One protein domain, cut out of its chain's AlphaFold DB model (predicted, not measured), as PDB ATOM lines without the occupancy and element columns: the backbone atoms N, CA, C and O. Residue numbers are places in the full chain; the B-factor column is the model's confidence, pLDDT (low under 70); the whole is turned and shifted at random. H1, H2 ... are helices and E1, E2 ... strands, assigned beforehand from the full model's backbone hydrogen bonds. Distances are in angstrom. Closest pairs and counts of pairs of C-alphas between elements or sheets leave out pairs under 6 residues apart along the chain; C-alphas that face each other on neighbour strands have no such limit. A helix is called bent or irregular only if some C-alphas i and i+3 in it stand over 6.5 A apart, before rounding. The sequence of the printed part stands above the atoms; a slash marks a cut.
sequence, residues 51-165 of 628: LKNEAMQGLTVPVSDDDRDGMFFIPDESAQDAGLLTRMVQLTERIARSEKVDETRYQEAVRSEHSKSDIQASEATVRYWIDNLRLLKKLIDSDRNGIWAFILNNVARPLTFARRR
ATOM      1  N   LEU A  51      13.381 -80.149  44.381       45.62
ATOM      2  CA  LEU A  51      12.351 -79.132  44.218       45.62
ATOM      3  C   LEU A  51      13.117 -77.815  44.069       45.62
ATOM      4  O   LEU A  51      13.426 -77.147  45.052       45.62
ATOM      5  N   LYS A  52      13.549 -77.504  42.842       43.81
ATOM      6  CA  LYS A  52      14.175 -76.231  42.515       43.81
ATOM      7  C   LYS A  52      13.075 -75.199  42.691       43.81
ATOM      8  O   LYS A  52      12.265 -74.977  41.797       43.81
ATOM      9  N   ASN A  53      13.015 -74.600  43.869       46.53
ATOM     10  CA  ASN A  53      12.269 -73.375  44.029       46.53
ATOM     11  C   ASN A  53      13.174 -72.279  43.458       46.53
ATOM     12  O   ASN A  53      14.060 -71.781  44.152       46.53
ATOM     13  N   GLU A  54      13.033 -71.979  42.161       42.53
ATOM     14  CA  GLU A  54      13.866 -70.986  41.456       42.53
ATOM     15  C   GLU A  54      13.838 -69.613  42.148       42.53
ATOM     16  O   GLU A  54      14.799 -68.855  42.056       42.53
ATOM     17  N   ALA A  55      12.789 -69.341  42.932       46.97
ATOM     18  CA  ALA A  55      12.669 -68.155  43.769       46.97
ATOM     19  C   ALA A  55      13.579 -68.145  45.019       46.97
ATOM     20  O   ALA A  55      13.832 -67.070  45.555       46.97
ATOM     21  N   MET A  56      14.055 -69.297  45.517       52.56
ATOM     22  CA  MET A  56      14.729 -69.396  46.827       52.56
ATOM     23  C   MET A  56      16.212 -69.804  46.793       52.56
ATOM     24  O   MET A  56      16.854 -69.690  47.834       52.56
ATOM     25  N   GLN A  57      16.768 -70.227  45.646       64.56
ATOM     26  CA  GLN A  57      18.193 -70.604  45.485       64.56
ATOM     27  C   GLN A  57      18.692 -71.620  46.538       64.56
ATOM     28  O   GLN A  57      19.610 -71.364  47.319       64.56
ATOM     29  N   GLY A  58      18.054 -72.790  46.599       68.56
ATOM     30  CA  GLY A  58      18.444 -73.851  47.524       68.56
ATOM     31  C   GLY A  58      17.473 -75.027  47.540       68.56
ATOM     32  O   GLY A  58      16.700 -75.238  46.604       68.56
ATOM     33  N   LEU A  59      17.551 -75.817  48.604       70.50
ATOM     34  CA  LEU A  59      17.016 -77.167  48.702       70.50
ATOM     35  C   LEU A  59      16.086 -77.350  49.876       70.50
ATOM     36  O   LEU A  59      16.510 -77.191  51.013       70.50
ATOM     37  N   THR A  60      14.877 -77.821  49.619       74.12
ATOM     38  CA  THR A  60      13.900 -78.045  50.679       74.12
ATOM     39  C   THR A  60      13.822 -79.525  51.059       74.12
ATOM     40  O   THR A  60      13.704 -80.383  50.185       74.12
ATOM     41  N   VAL A  61      13.886 -79.836  52.355       73.56
ATOM     42  CA  VAL A  61      13.762 -81.196  52.905       73.56
ATOM     43  C   VAL A  61      12.604 -81.219  53.908       73.56
ATOM     44  O   VAL A  61      12.753 -80.672  55.005       73.56
ATOM     45  N   PRO A  62      11.447 -81.808  53.559       70.12
ATOM     46  CA  PRO A  62      10.293 -81.840  54.453       70.12
ATOM     47  C   PRO A  62      10.535 -82.767  55.652       70.12
ATOM     48  O   PRO A  62      11.189 -83.805  55.533       70.12
ATOM     49  N   VAL A  63      10.016 -82.379  56.821       70.75
ATOM     50  CA  VAL A  63      10.119 -83.166  58.067       70.75
ATOM     51  C   VAL A  63       9.071 -84.287  58.123       70.75
ATOM     52  O   VAL A  63       9.290 -85.321  58.755       70.75
ATOM     53  N   SER A  64       7.940 -84.115  57.443       63.25
ATOM     54  CA  SER A  64       6.939 -85.156  57.216       63.25
ATOM     55  C   SER A  64       6.184 -84.890  55.911       63.25
ATOM     56  O   SER A  64       6.335 -83.827  55.313       63.25
ATOM     57  N   ASP A  65       5.384 -85.863  55.468       48.62
ATOM     58  CA  ASP A  65       4.521 -85.736  54.280       48.62
ATOM     59  C   ASP A  65       3.393 -84.693  54.474       48.62
ATOM     60  O   ASP A  65       2.701 -84.349  53.520       48.62
ATOM     61  N   ASP A  66       3.211 -84.191  55.702       50.59
ATOM     62  CA  ASP A  66       2.277 -83.128  56.070       50.59
ATOM     63  C   ASP A  66       3.073 -81.838  56.351       50.59
ATOM     64  O   ASP A  66       3.898 -81.796  57.265       50.59
ATOM     65  N   ASP A  67       2.765 -80.737  55.656       51.88
ATOM     66  CA  ASP A  67       3.455 -79.430  55.786       51.88
ATOM     67  C   ASP A  67       3.453 -78.829  57.213       51.88
ATOM     68  O   ASP A  67       4.105 -77.820  57.491       51.88
ATOM     69  N   ARG A  68       2.732 -79.449  58.153       54.78
ATOM     70  CA  ARG A  68       2.572 -79.006  59.545       54.78
ATOM     71  C   ARG A  68       3.857 -79.065  60.374       54.78
ATOM     72  O   ARG A  68       3.979 -78.307  61.337       54.78
ATOM     73  N   ASP A  69       4.810 -79.926  60.016       61.22
ATOM     74  CA  ASP A  69       6.060 -80.095  60.772       61.22
ATOM     75  C   ASP A  69       7.202 -79.172  60.306       61.22
ATOM     76  O   ASP A  69       8.250 -79.121  60.956       61.22
ATOM     77  N   GLY A  70       6.993 -78.394  59.239       74.81
ATOM     78  CA  GLY A  70       8.006 -77.518  58.650       74.81
ATOM     79  C   GLY A  70       8.991 -78.249  57.731       74.81
ATOM     80  O   GLY A  70       8.940 -79.468  57.548       74.81
ATOM     81  N   MET A  71       9.895 -77.484  57.118       81.00
ATOM     82  CA  MET A  71      10.874 -77.996  56.159       81.00
ATOM     83  C   MET A  71      12.253 -77.392  56.423       81.00
ATOM     84  O   MET A  71      12.364 -76.203  56.720       81.00
ATOM     85  N   PHE A  72      13.305 -78.196  56.281       84.75
ATOM     86  CA  PHE A  72      14.673 -77.685  56.247       84.75
ATOM     87  C   PHE A  72      14.975 -77.070  54.885       84.75
ATOM     88  O   PHE A  72      14.519 -77.583  53.866       84.75
ATOM     89  N   PHE A  73      15.796 -76.026  54.863       85.25
ATOM     90  CA  PHE A  73      16.253 -75.376  53.644       85.25
ATOM     91  C   PHE A  73      17.782 -75.336  53.570       85.25
ATOM     92  O   PHE A  73      18.422 -74.639  54.350       85.25
ATOM     93  N   ILE A  74      18.396 -76.064  52.640       84.06
ATOM     94  CA  ILE A  74      19.844 -76.067  52.413       84.06
ATOM     95  C   ILE A  74      20.164 -75.048  51.304       84.06
ATOM     96  O   ILE A  74      19.804 -75.291  50.153       84.06
ATOM     97  N   PRO A  75      20.834 -73.921  51.603       86.06
ATOM     98  CA  PRO A  75      21.135 -72.899  50.601       86.06
ATOM     99  C   PRO A  75      22.094 -73.404  49.524       86.06
ATOM    100  O   PRO A  75      22.982 -74.220  49.806       86.06
ATOM    101  N   ASP A  76      21.953 -72.877  48.307       78.56
ATOM    102  CA  ASP A  76      22.807 -73.249  47.184       78.56
ATOM    103  C   ASP A  76      24.285 -73.011  47.488       78.56
ATOM    104  O   ASP A  76      25.091 -73.865  47.140       78.56
ATOM    105  N   GLU A  77      24.654 -71.916  48.163       85.69
ATOM    106  CA  GLU A  77      26.045 -71.612  48.528       85.69
ATOM    107  C   GLU A  77      26.662 -72.700  49.416       85.69
ATOM    108  O   GLU A  77      27.820 -73.069  49.240       85.69
ATOM    109  N   SER A  78      25.880 -73.283  50.328       85.19
ATOM    110  CA  SER A  78      26.347 -74.377  51.184       85.19
ATOM    111  C   SER A  78      26.378 -75.717  50.453       85.19
ATOM    112  O   SER A  78      27.211 -76.564  50.760       85.19
ATOM    113  N   ALA A  79      25.473 -75.925  49.493       77.56
ATOM    114  CA  ALA A  79      25.364 -77.165  48.729       77.56
ATOM    115  C   ALA A  79      26.414 -77.302  47.610       77.56
ATOM    116  O   ALA A  79      26.499 -78.366  47.000       77.56
ATOM    117  N   GLN A  80      27.205 -76.264  47.309       72.31
ATOM    118  CA  GLN A  80      28.254 -76.342  46.276       72.31
ATOM    119  C   GLN A  80      29.479 -77.119  46.758       72.31
ATOM    120  O   GLN A  80      30.121 -77.799  45.961       72.31
ATOM    121  N   ASP A  81      29.774 -77.052  48.060       76.12
ATOM    122  CA  ASP A  81      30.915 -77.730  48.663       76.12
ATOM    123  C   ASP A  81      30.464 -78.836  49.629       76.12
ATOM    124  O   ASP A  81      29.795 -78.635  50.647       76.12
ATOM    125  N   ALA A  82      30.869 -80.055  49.289       72.44
ATOM    126  CA  ALA A  82      30.544 -81.269  50.016       72.44
ATOM    127  C   ALA A  82      31.083 -81.285  51.460       72.44
ATOM    128  O   ALA A  82      30.465 -81.910  52.331       72.44
ATOM    129  N   GLY A  83      32.242 -80.678  51.706       77.56
ATOM    130  CA  GLY A  83      32.850 -80.581  53.028       77.56
ATOM    131  C   GLY A  83      32.172 -79.511  53.878       77.56
ATOM    132  O   GLY A  83      31.840 -79.777  55.033       77.56
ATOM    133  N   LEU A  84      31.912 -78.341  53.292       85.19
ATOM    134  CA  LEU A  84      31.201 -77.217  53.887       85.19
ATOM    135  C   LEU A  84      29.832 -77.645  54.376       85.19
ATOM    136  O   LEU A  84      29.536 -77.449  55.550       85.19
ATOM    137  N   LEU A  85      29.026 -78.287  53.527       83.69
ATOM    138  CA  LEU A  85      27.700 -78.723  53.940       83.69
ATOM    139  C   LEU A  85      27.758 -79.639  55.164       83.69
ATOM    140  O   LEU A  85      26.980 -79.474  56.099       83.69
ATOM    141  N   THR A  86      28.699 -80.585  55.191       81.50
ATOM    142  CA  THR A  86      28.847 -81.471  56.350       81.50
ATOM    143  C   THR A  86      29.265 -80.727  57.597       81.50
ATOM    144  O   THR A  86      28.692 -80.977  58.658       81.50
ATOM    145  N   ARG A  87      30.208 -79.788  57.486       87.75
ATOM    146  CA  ARG A  87      30.590 -78.941  58.618       87.75
ATOM    147  C   ARG A  87      29.420 -78.085  59.094       87.75
ATOM    148  O   ARG A  87      29.227 -77.988  60.300       87.75
ATOM    149  N   MET A  88      28.606 -77.552  58.182       90.88
ATOM    150  CA  MET A  88      27.397 -76.798  58.510       90.88
ATOM    151  C   MET A  88      26.378 -77.662  59.247       90.88
ATOM    152  O   MET A  88      25.993 -77.305  60.351       90.88
ATOM    153  N   VAL A  89      26.011 -78.835  58.721       87.19
ATOM    154  CA  VAL A  89      25.055 -79.741  59.384       87.19
ATOM    155  C   VAL A  89      25.564 -80.189  60.760       87.19
ATOM    156  O   VAL A  89      24.799 -80.198  61.722       87.19
ATOM    157  N   GLN A  90      26.856 -80.510  60.890       86.81
ATOM    158  CA  GLN A  90      27.472 -80.863  62.177       86.81
ATOM    159  C   GLN A  90      27.509 -79.677  63.148       86.81
ATOM    160  O   GLN A  90      27.307 -79.849  64.349       86.81
ATOM    161  N   LEU A  91      27.778 -78.466  62.656       90.81
ATOM    162  CA  LEU A  91      27.705 -77.243  63.447       90.81
ATOM    163  C   LEU A  91      26.273 -77.021  63.944       90.81
ATOM    164  O   LEU A  91      26.089 -76.876  65.150       90.81
ATOM    165  N   THR A  92      25.275 -77.068  63.057       91.75
ATOM    166  CA  THR A  92      23.854 -76.932  63.406       91.75
ATOM    167  C   THR A  92      23.436 -77.972  64.438       91.75
ATOM    168  O   THR A  92      22.811 -77.615  65.427       91.75
ATOM    169  N   GLU A  93      23.814 -79.242  64.263       88.62
ATOM    170  CA  GLU A  93      23.466 -80.307  65.207       88.62
ATOM    171  C   GLU A  93      24.090 -80.086  66.588       88.62
ATOM    172  O   GLU A  93      23.396 -80.189  67.600       88.62
ATOM    173  N   ARG A  94      25.388 -79.753  66.644       88.75
ATOM    174  CA  ARG A  94      26.078 -79.492  67.919       88.75
ATOM    175  C   ARG A  94      25.429 -78.346  68.691       88.75
ATOM    176  O   ARG A  94      25.278 -78.463  69.901       88.75
ATOM    177  N   ILE A  95      25.041 -77.270  68.004       91.38
ATOM    178  CA  ILE A  95      24.378 -76.118  68.631       91.38
ATOM    179  C   ILE A  95      22.913 -76.431  68.965       91.38
ATOM    180  O   ILE A  95      22.437 -76.044  70.020       91.38
ATOM    181  N   ALA A  96      22.184 -77.181  68.136       88.81
ATOM    182  CA  ALA A  96      20.799 -77.557  68.437       88.81
ATOM    183  C   ALA A  96      20.683 -78.411  69.714       88.81
ATOM    184  O   ALA A  96      19.670 -78.343  70.407       88.81
ATOM    185  N   ARG A  97      21.720 -79.205  70.020       87.31
ATOM    186  CA  ARG A  97      21.806 -80.047  71.223       87.31
ATOM    187  C   ARG A  97      22.227 -79.290  72.486       87.31
ATOM    188  O   ARG A  97      22.180 -79.885  73.560       87.31
ATOM    189  N   SER A  98      22.662 -78.030  72.397       87.25
ATOM    190  CA  SER A  98      23.013 -77.260  73.594       87.25
ATOM    191  C   SER A  98      21.766 -76.752  74.323       87.25
ATOM    192  O   SER A  98      20.740 -76.450  73.712       87.25
ATOM    193  N   GLU A  99      21.860 -76.621  75.651       80.69
ATOM    194  CA  GLU A  99      20.755 -76.124  76.487       80.69
ATOM    195  C   GLU A  99      20.328 -74.700  76.105       80.69
ATOM    196  O   GLU A  99      19.144 -74.369  76.119       80.69
ATOM    197  N   LYS A 100      21.297 -73.856  75.731       84.75
ATOM    198  CA  LYS A 100      21.070 -72.492  75.245       84.75
ATOM    199  C   LYS A 100      21.593 -72.352  73.825       84.75
ATOM    200  O   LYS A 100      22.719 -72.761  73.541       84.75
ATOM    201  N   VAL A 101      20.782 -71.746  72.962       88.12
ATOM    202  CA  VAL A 101      21.152 -71.388  71.589       88.12
ATOM    203  C   VAL A 101      21.397 -69.885  71.525       88.12
ATOM    204  O   VAL A 101      20.520 -69.101  71.877       88.12
ATOM    205  N   ASP A 102      22.589 -69.499  71.077       90.56
ATOM    206  CA  ASP A 102      22.957 -68.115  70.772       90.56
ATOM    207  C   ASP A 102      22.978 -67.944  69.249       90.56
ATOM    208  O   ASP A 102      23.907 -68.384  68.564       90.56
ATOM    209  N   GLU A 103      21.909 -67.356  68.708       90.69
ATOM    210  CA  GLU A 103      21.755 -67.192  67.263       90.69
ATOM    211  C   GLU A 103      22.772 -66.213  66.671       90.69
ATOM    212  O   GLU A 103      23.231 -66.440  65.555       90.69
ATOM    213  N   THR A 104      23.180 -65.173  67.406       90.81
ATOM    214  CA  THR A 104      24.167 -64.188  66.933       90.81
ATOM    215  C   THR A 104      25.520 -64.858  66.728       90.81
ATOM    216  O   THR A 104      26.125 -64.759  65.659       90.81
ATOM    217  N   ARG A 105      25.963 -65.645  67.712       91.38
ATOM    218  CA  ARG A 105      27.218 -66.396  67.606       91.38
ATOM    219  C   ARG A 105      27.157 -67.480  66.527       91.38
ATOM    220  O   ARG A 105      28.156 -67.766  65.867       91.38
ATOM    221  N   TYR A 106      25.989 -68.087  66.324       93.94
ATOM    222  CA  TYR A 106      25.786 -69.045  65.241       93.94
ATOM    223  C   TYR A 106      25.841 -68.379  63.856       93.94
ATOM    224  O   TYR A 106      26.452 -68.943  62.950       93.94
ATOM    225  N   GLN A 107      25.294 -67.170  63.689       94.44
ATOM    226  CA  GLN A 107      25.417 -66.393  62.447       94.44
ATOM    227  C   GLN A 107      26.883 -66.136  62.078       94.44
ATOM    228  O   GLN A 107      27.284 -66.360  60.933       94.44
ATOM    229  N   GLU A 108      27.697 -65.712  63.046       92.44
ATOM    230  CA  GLU A 108      29.139 -65.514  62.856       92.44
ATOM    231  C   GLU A 108      29.837 -66.820  62.449       92.44
ATOM    232  O   GLU A 108      30.646 -66.839  61.517       92.44
ATOM    233  N   ALA A 109      29.474 -67.935  63.091       93.31
ATOM    234  CA  ALA A 109      30.017 -69.251  62.772       93.31
ATOM    235  C   ALA A 109      29.634 -69.721  61.356       93.31
ATOM    236  O   ALA A 109      30.490 -70.246  60.645       93.31
ATOM    237  N   VAL A 110      28.392 -69.481  60.912       94.00
ATOM    238  CA  VAL A 110      27.939 -69.781  59.540       94.00
ATOM    239  C   VAL A 110      28.814 -69.040  58.527       94.00
ATOM    240  O   VAL A 110      29.347 -69.665  57.609       94.00
ATOM    241  N   ARG A 111      29.016 -67.727  58.705       94.06
ATOM    242  CA  ARG A 111      29.853 -66.919  57.799       94.06
ATOM    243  C   ARG A 111      31.309 -67.376  57.802       94.06
ATOM    244  O   ARG A 111      31.930 -67.449  56.741       94.06
ATOM    245  N   SER A 112      31.840 -67.719  58.977       93.12
ATOM    246  CA  SER A 112      33.204 -68.229  59.122       93.12
ATOM    247  C   SER A 112      33.404 -69.550  58.373       93.12
ATOM    248  O   SER A 112      34.367 -69.679  57.623       93.12
ATOM    249  N   GLU A 113      32.491 -70.518  58.513       92.19
ATOM    250  CA  GLU A 113      32.597 -71.811  57.822       92.19
ATOM    251  C   GLU A 113      32.523 -71.685  56.296       92.19
ATOM    252  O   GLU A 113      33.282 -72.359  55.594       92.19
ATOM    253  N   HIS A 114      31.666 -70.798  55.784       92.44
ATOM    254  CA  HIS A 114      31.586 -70.511  54.347       92.44
ATOM    255  C   HIS A 114      32.885 -69.873  53.838       92.44
ATOM    256  O   HIS A 114      33.456 -70.349  52.856       92.44
ATOM    257  N   SER A 115      33.424 -68.896  54.577       90.56
ATOM    258  CA  SER A 115      34.682 -68.221  54.224       90.56
ATOM    259  C   SER A 115      35.874 -69.186  54.182       90.56
ATOM    260  O   SER A 115      36.736 -69.046  53.328       90.56
ATOM    261  N   LYS A 116      35.908 -70.217  55.046       90.31
ATOM    262  CA  LYS A 116      36.936 -71.284  55.007       90.31
ATOM    263  C   LYS A 116      36.900 -72.138  53.735       90.31
ATOM    264  O   LYS A 116      37.822 -72.915  53.517       90.31
ATOM    265  N   SER A 117      35.818 -72.062  52.962       85.06
ATOM    266  CA  SER A 117      35.644 -72.785  51.695       85.06
ATOM    267  C   SER A 117      35.672 -71.835  50.497       85.06
ATOM    268  O   SER A 117      35.185 -72.209  49.437       85.06
ATOM    269  N   ASP A 118      36.159 -70.602  50.686       87.19
ATOM    270  CA  ASP A 118      36.179 -69.534  49.679       87.19
ATOM    271  C   ASP A 118      34.792 -69.207  49.086       87.19
ATOM    272  O   ASP A 118      34.663 -68.757  47.949       87.19
ATOM    273  N   ILE A 119      33.729 -69.409  49.873       85.81
ATOM    274  CA  ILE A 119      32.341 -69.114  49.499       85.81
ATOM    275  C   ILE A 119      31.821 -67.996  50.406       85.81
ATOM    276  O   ILE A 119      31.900 -68.082  51.629       85.81
ATOM    277  N   GLN A 120      31.248 -66.938  49.832       90.25
ATOM    278  CA  GLN A 120      30.620 -65.872  50.613       90.25
ATOM    279  C   GLN A 120      29.163 -66.234  50.931       90.25
ATOM    280  O   GLN A 120      28.353 -66.414  50.027       90.25
ATOM    281  N   ALA A 121      28.815 -66.322  52.219       89.38
ATOM    282  CA  ALA A 121      27.431 -66.543  52.642       89.38
ATOM    283  C   ALA A 121      26.600 -65.263  52.467       89.38
ATOM    284  O   ALA A 121      26.939 -64.224  53.046       89.38
ATOM    285  N   SER A 122      25.503 -65.342  51.713       92.12
ATOM    286  CA  SER A 122      24.540 -64.246  51.600       92.12
ATOM    287  C   SER A 122      23.718 -64.098  52.888       92.12
ATOM    288  O   SER A 122      23.629 -65.019  53.705       92.12
ATOM    289  N   GLU A 123      23.065 -62.947  53.082       91.69
ATOM    290  CA  GLU A 123      22.139 -62.767  54.215       91.69
ATOM    291  C   GLU A 123      21.003 -63.801  54.199       91.69
ATOM    292  O   GLU A 123      20.555 -64.262  55.249       91.69
ATOM    293  N   ALA A 124      20.571 -64.214  53.004       89.12
ATOM    294  CA  ALA A 124      19.582 -65.271  52.843       89.12
ATOM    295  C   ALA A 124      20.128 -66.625  53.325       89.12
ATOM    296  O   ALA A 124      19.463 -67.278  54.128       89.12
ATOM    297  N   THR A 125      21.347 -67.013  52.919       90.38
ATOM    298  CA  THR A 125      22.031 -68.235  53.387       90.38
ATOM    299  C   THR A 125      22.075 -68.297  54.910       90.38
ATOM    300  O   THR A 125      21.729 -69.317  55.508       90.38
ATOM    301  N   VAL A 126      22.486 -67.197  55.547       92.81
ATOM    302  CA  VAL A 126      22.595 -67.114  57.007       92.81
ATOM    303  C   VAL A 126      21.224 -67.292  57.655       92.81
ATOM    304  O   VAL A 126      21.087 -68.112  58.561       92.81
ATOM    305  N   ARG A 127      20.193 -66.599  57.151       91.81
ATOM    306  CA  ARG A 127      18.816 -66.729  57.645       91.81
ATOM    307  C   ARG A 127      18.299 -68.165  57.549       91.81
ATOM    308  O   ARG A 127      17.799 -68.689  58.538       91.81
ATOM    309  N   TYR A 128      18.486 -68.830  56.411       91.31
ATOM    310  CA  TYR A 128      18.041 -70.213  56.232       91.31
ATOM    311  C   TYR A 128      18.711 -71.187  57.207       91.31
ATOM    312  O   TYR A 128      18.056 -72.077  57.749       91.31
ATOM    313  N   TRP A 129      20.002 -71.006  57.498       93.31
ATOM    314  CA  TRP A 129      20.682 -71.838  58.492       93.31
ATOM    315  C   TRP A 129      20.197 -71.597  59.923       93.31
ATOM    316  O   TRP A 129      20.242 -72.537  60.721       93.31
ATOM    317  N   ILE A 130      19.739 -70.384  60.258       93.62
ATOM    318  CA  ILE A 130      19.084 -70.096  61.546       93.62
ATOM    319  C   ILE A 130      17.731 -70.804  61.614       93.62
ATOM    320  O   ILE A 130      17.430 -71.454  62.614       93.62
ATOM    321  N   ASP A 131      16.927 -70.724  60.555       91.62
ATOM    322  CA  ASP A 131      15.618 -71.381  60.518       91.62
ATOM    323  C   ASP A 131      15.764 -72.908  60.631       91.62
ATOM    324  O   ASP A 131      15.063 -73.544  61.423       91.62
ATOM    325  N   ASN A 132      16.768 -73.487  59.963       91.50
ATOM    326  CA  ASN A 132      17.147 -74.891  60.141       91.50
ATOM    327  C   ASN A 132      17.558 -75.218  61.579       91.50
ATOM    328  O   ASN A 132      17.195 -76.277  62.085       91.50
ATOM    329  N   LEU A 133      18.323 -74.341  62.239       92.50
ATOM    330  CA  LEU A 133      18.744 -74.534  63.627       92.50
ATOM    331  C   LEU A 133      17.538 -74.567  64.570       92.50
ATOM    332  O   LEU A 133      17.437 -75.470  65.402       92.50
ATOM    333  N   ARG A 134      16.608 -73.620  64.412       91.12
ATOM    334  CA  ARG A 134      15.366 -73.549  65.197       91.12
ATOM    335  C   ARG A 134      14.506 -74.791  64.990       91.12
ATOM    336  O   ARG A 134      14.037 -75.379  65.965       91.12
ATOM    337  N   LEU A 135      14.334 -75.211  63.736       89.31
ATOM    338  CA  LEU A 135      13.575 -76.411  63.396       89.31
ATOM    339  C   LEU A 135      14.227 -77.668  63.978       89.31
ATOM    340  O   LEU A 135      13.546 -78.469  64.617       89.31
ATOM    341  N   LEU A 136      15.547 -77.814  63.820       88.12
ATOM    342  CA  LEU A 136      16.274 -78.952  64.367       88.12
ATOM    343  C   LEU A 136      16.118 -78.999  65.886       88.12
ATOM    344  O   LEU A 136      15.715 -80.037  66.399       88.12
ATOM    345  N   LYS A 137      16.342 -77.878  66.588       88.62
ATOM    346  CA  LYS A 137      16.170 -77.784  68.044       88.62
ATOM    347  C   LYS A 137      14.762 -78.178  68.487       88.62
ATOM    348  O   LYS A 137      14.633 -79.008  69.377       88.62
ATOM    349  N   LYS A 138      13.717 -77.676  67.819       87.50
ATOM    350  CA  LYS A 138      12.324 -78.074  68.092       87.50
ATOM    351  C   LYS A 138      12.136 -79.593  67.998       87.50
ATOM    352  O   LYS A 138      11.460 -80.176  68.842       87.50
ATOM    353  N   LEU A 139      12.734 -80.238  66.994       84.69
ATOM    354  CA  LEU A 139      12.658 -81.692  66.812       84.69
ATOM    355  C   LEU A 139      13.458 -82.463  67.870       84.69
ATOM    356  O   LEU A 139      12.998 -83.523  68.295       84.69
ATOM    357  N   ILE A 140      14.611 -81.939  68.310       82.50
ATOM    358  CA  ILE A 140      15.391 -82.501  69.429       82.50
ATOM    359  C   ILE A 140      14.589 -82.429  70.726       82.50
ATOM    360  O   ILE A 140      14.408 -83.451  71.382       82.50
ATOM    361  N   ASP A 141      14.074 -81.247  71.056       84.12
ATOM    362  CA  ASP A 141      13.367 -80.982  72.310       84.12
ATOM    363  C   ASP A 141      12.031 -81.754  72.395       84.12
ATOM    364  O   ASP A 141      11.539 -82.025  73.487       84.12
ATOM    365  N   SER A 142      11.455 -82.151  71.252       80.94
ATOM    366  CA  SER A 142      10.212 -82.943  71.171       80.94
ATOM    367  C   SER A 142      10.440 -84.465  71.136       80.94
ATOM    368  O   SER A 142       9.528 -85.195  70.754       80.94
ATOM    369  N   ASP A 143      11.652 -84.944  71.444       71.94
ATOM    370  CA  ASP A 143      12.061 -86.363  71.392       71.94
ATOM    371  C   ASP A 143      11.808 -87.049  70.026       71.94
ATOM    372  O   ASP A 143      11.690 -88.265  69.898       71.94
ATOM    373  N   ARG A 144      11.748 -86.256  68.947       62.69
ATOM    374  CA  ARG A 144      11.596 -86.727  67.556       62.69
ATOM    375  C   ARG A 144      12.944 -86.853  66.844       62.69
ATOM    376  O   ARG A 144      13.014 -86.769  65.612       62.69
ATOM    377  N   ASN A 145      14.032 -87.011  67.598       63.03
ATOM    378  CA  ASN A 145      15.379 -86.837  67.077       63.03
ATOM    379  C   ASN A 145      16.295 -88.051  67.259       63.03
ATOM    380  O   ASN A 145      16.730 -88.381  68.356       63.03
ATOM    381  N   GLY A 146      16.714 -88.602  66.120       56.25
ATOM    382  CA  GLY A 146      17.901 -89.453  66.029       56.25
ATOM    383  C   GLY A 146      18.595 -89.438  64.666       56.25
ATOM    384  O   GLY A 146      19.702 -89.953  64.554       56.25
ATOM    385  N   ILE A 147      17.975 -88.866  63.624       60.47
ATOM    386  CA  ILE A 147      18.430 -89.076  62.241       60.47
ATOM    387  C   ILE A 147      18.450 -87.818  61.358       60.47
ATOM    388  O   ILE A 147      18.865 -87.921  60.213       60.47
ATOM    389  N   TRP A 148      18.056 -86.626  61.826       74.12
ATOM    390  CA  TRP A 148      17.922 -85.450  60.940       74.12
ATOM    391  C   TRP A 148      19.250 -84.896  60.433       74.12
ATOM    392  O   TRP A 148      19.388 -84.640  59.242       74.12
ATOM    393  N   ALA A 149      20.264 -84.788  61.293       68.50
ATOM    394  CA  ALA A 149      21.610 -84.416  60.857       68.50
ATOM    395  C   ALA A 149      22.207 -85.456  59.893       68.50
ATOM    396  O   ALA A 149      22.954 -85.118  58.974       68.50
ATOM    397  N   PHE A 150      21.829 -86.725  60.056       65.88
ATOM    398  CA  PHE A 150      22.151 -87.772  59.100       65.88
ATOM    399  C   PHE A 150      21.396 -87.566  57.776       65.88
ATOM    400  O   PHE A 150      22.029 -87.565  56.728       65.88
ATOM    401  N   ILE A 151      20.084 -87.316  57.792       68.56
ATOM    402  CA  ILE A 151      19.270 -87.041  56.597       68.56
ATOM    403  C   ILE A 151      19.813 -85.823  55.839       68.56
ATOM    404  O   ILE A 151      20.092 -85.932  54.651       68.56
ATOM    405  N   LEU A 152      20.055 -84.693  56.507       72.62
ATOM    406  CA  LEU A 152      20.552 -83.462  55.878       72.62
ATOM    407  C   LEU A 152      21.937 -83.642  55.241       72.62
ATOM    408  O   LEU A 152      22.181 -83.149  54.142       72.62
ATOM    409  N   ASN A 153      22.823 -84.418  55.875       68.69
ATOM    410  CA  ASN A 153      24.131 -84.772  55.308       68.69
ATOM    411  C   ASN A 153      24.055 -85.654  54.053       68.69
ATOM    412  O   ASN A 153      25.041 -85.756  53.319       68.69
ATOM    413  N   ASN A 154      22.922 -86.316  53.837       64.50
ATOM    414  CA  ASN A 154      22.728 -87.361  52.838       64.50
ATOM    415  C   ASN A 154      21.819 -86.894  51.681       64.50
ATOM    416  O   ASN A 154      22.095 -87.185  50.519       64.50
ATOM    417  N   VAL A 155      20.791 -86.088  51.965       63.47
ATOM    418  CA  VAL A 155      19.805 -85.583  50.989       63.47
ATOM    419  C   VAL A 155      20.421 -84.632  49.964       63.47
ATOM    420  O   VAL A 155      20.045 -84.652  48.798       63.47
ATOM    421  N   ALA A 156      21.417 -83.840  50.355       62.84
ATOM    422  CA  ALA A 156      22.060 -82.892  49.448       62.84
ATOM    423  C   ALA A 156      23.193 -83.498  48.598       62.84
ATOM    424  O   ALA A 156      23.698 -82.848  47.682       62.84
ATOM    425  N   ARG A 157      23.623 -84.737  48.880       72.25
ATOM    426  CA  ARG A 157      24.755 -85.371  48.180       72.25
ATOM    427  C   ARG A 157      24.501 -85.579  46.691       72.25
ATOM    428  O   ARG A 157      25.350 -85.143  45.911       72.25
ATOM    429  N   PRO A 158      23.344 -86.118  46.266       68.94
ATOM    430  CA  PRO A 158      22.980 -86.140  44.853       68.94
ATOM    431  C   PRO A 158      23.135 -84.769  44.177       68.94
ATOM    432  O   PRO A 158      23.570 -84.669  43.043       68.94
ATOM    433  N   LEU A 159      22.908 -83.666  44.878       64.19
ATOM    434  CA  LEU A 159      22.926 -82.340  44.255       64.19
ATOM    435  C   LEU A 159      24.325 -81.768  44.117       64.19
ATOM    436  O   LEU A 159      24.649 -81.192  43.078       64.19
ATOM    437  N   THR A 160      25.183 -82.023  45.106       66.81
ATOM    438  CA  THR A 160      26.624 -81.778  44.960       66.81
ATOM    439  C   THR A 160      27.184 -82.546  43.753       66.81
ATOM    440  O   THR A 160      27.980 -82.015  42.982       66.81
ATOM    441  N   PHE A 161      26.709 -83.776  43.530       74.94
ATOM    442  CA  PHE A 161      27.116 -84.619  42.405       74.94
ATOM    443  C   PHE A 161      26.608 -84.085  41.065       74.94
ATOM    444  O   PHE A 161      27.372 -84.045  40.102       74.94
ATOM    445  N   ALA A 162      25.360 -83.615  41.012       69.81
ATOM    446  CA  ALA A 162      24.769 -83.045  39.802       69.81
ATOM    447  C   ALA A 162      25.493 -81.779  39.314       69.81
ATOM    448  O   ALA A 162      25.528 -81.512  38.116       69.81
ATOM    449  N   ARG A 163      26.089 -80.996  40.225       69.56
ATOM    450  CA  ARG A 163      26.891 -79.814  39.866       69.56
ATOM    451  C   ARG A 163      28.267 -80.180  39.322       69.56
ATOM    452  O   ARG A 163      28.734 -79.543  38.386       69.56
ATOM    453  N   ARG A 164      28.917 -81.184  39.919       75.00
ATOM    454  CA  ARG A 164      30.270 -81.596  39.525       75.00
ATOM    455  C   ARG A 164      30.281 -82.304  38.172       75.00
ATOM    456  O   ARG A 164      31.191 -82.057  37.389       75.00
ATOM    457  N   ARG A 165      29.273 -83.152  37.925       84.31
ATOM    458  CA  ARG A 165      29.230 -84.123  36.819       84.31
ATOM    459  C   ARG A 165      30.475 -85.038  36.796       84.31
ATOM    460  O   ARG A 165      31.454 -84.816  37.507       84.31
TER     461      ARG A 165
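AT A GLANCE: This is residues 51 to 165 of the 628 residues of an uncharacterized protein of Chloroflexi bacterium (UniProt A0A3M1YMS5). Three helices lie side by side in a slightly bent row, H3, H2 and H5, neighbours running opposite ways, and the longest helix, H4, crosses H2 and H3 at a steep tilt. A small two-stranded hairpin, E1 and E2, packs with E2 along H4, while H6 extends beyond H5 at one end of the whole. The printed part has 115 residues with two named strands and then six named helices, in the order E1, E2, H1, H2, H3, H4, H5, H6; the sheet, E1 - E2, is antiparallel and the class is mostly helix. It is compact, with a radius of gyration of the C-alphas of 13.4 A and spans of 38 by 32 by 24 A.

IN THESE COORDINATES: E1, residues 58 to 62, is 13.4 A long and begins at C-alpha 58, (18.444, -73.851, 47.524). E2, residues 71 to 75, is 12.7 A long, and H1, residues 76 to 79, follows at once. H2, residues 82 to 96, measures 21.2 A, and H3, residues 103 to 115, measures 18.4 A. H4, residues 123 to 141, measures 27.1 A and ends at C-alpha 141, (13.367, -80.982, 72.310). H5, residues 148 to 155, is 10.1 A long, and H6, residues 157 to 164, is 10.9 A long, ending at C-alpha 164, (30.270, -81.596, 39.525).

HOW THE PARTS SIT: H2 is the hub. H2 and H3 form a helical hairpin and touch at a shallow tilt of 13 degrees, opposite ways, closest at the C-alphas of Leu 84 and His 114, 6.7 A. H2 touches H5 at a shallow tilt of 16 degrees, opposite ways, closest at the C-alphas of Thr 86 and Asn 153, 5.9 A. With residues 92 to 96 alone H2 touches H4, at a steep tilt of 49 degrees, the same way; the C-alphas of Ala 96 and Lys 137 are closest, 4.7 A. H4 touches H3 with residues 126 to 130 alone, at 56 degrees, closest at the C-alphas of Val 126 and Gln 107, 6.2 A. H1 and H2 touch only at the corner, the C-alphas of Ser 78 and Leu 85 being closest at 5.3 A. The closest C-alphas of E2 and H4 are those of Phe 72 and Asn 132, 5.4 A. In the hairpin of E1 and E2, N 59 and O 74 are 2.8 A apart and N 74 and O 59 2.7 A, within hydrogen-bond range. H6 is close to H2 but not clearly touching, closest at the C-alphas of Ala 82 and Thr 160, 6.4 A; H6 and H4 are apart. Every O i to N i+4 pair is within hydrogen-bond range in H3, H4, H5 and H6, and 10 of 11 in H2; H1 is too short for such a pair.

THE WHOLE: The C-alphas farthest apart, of Glu 99 and Arg 165, are 41.3 A from each other. The printed part has no cut, and no link is long. The mean pLDDT of the printed part is 78.8; 30 residues are under 70, among them residues 51 to 58, 64 to 69 and 144 to 147.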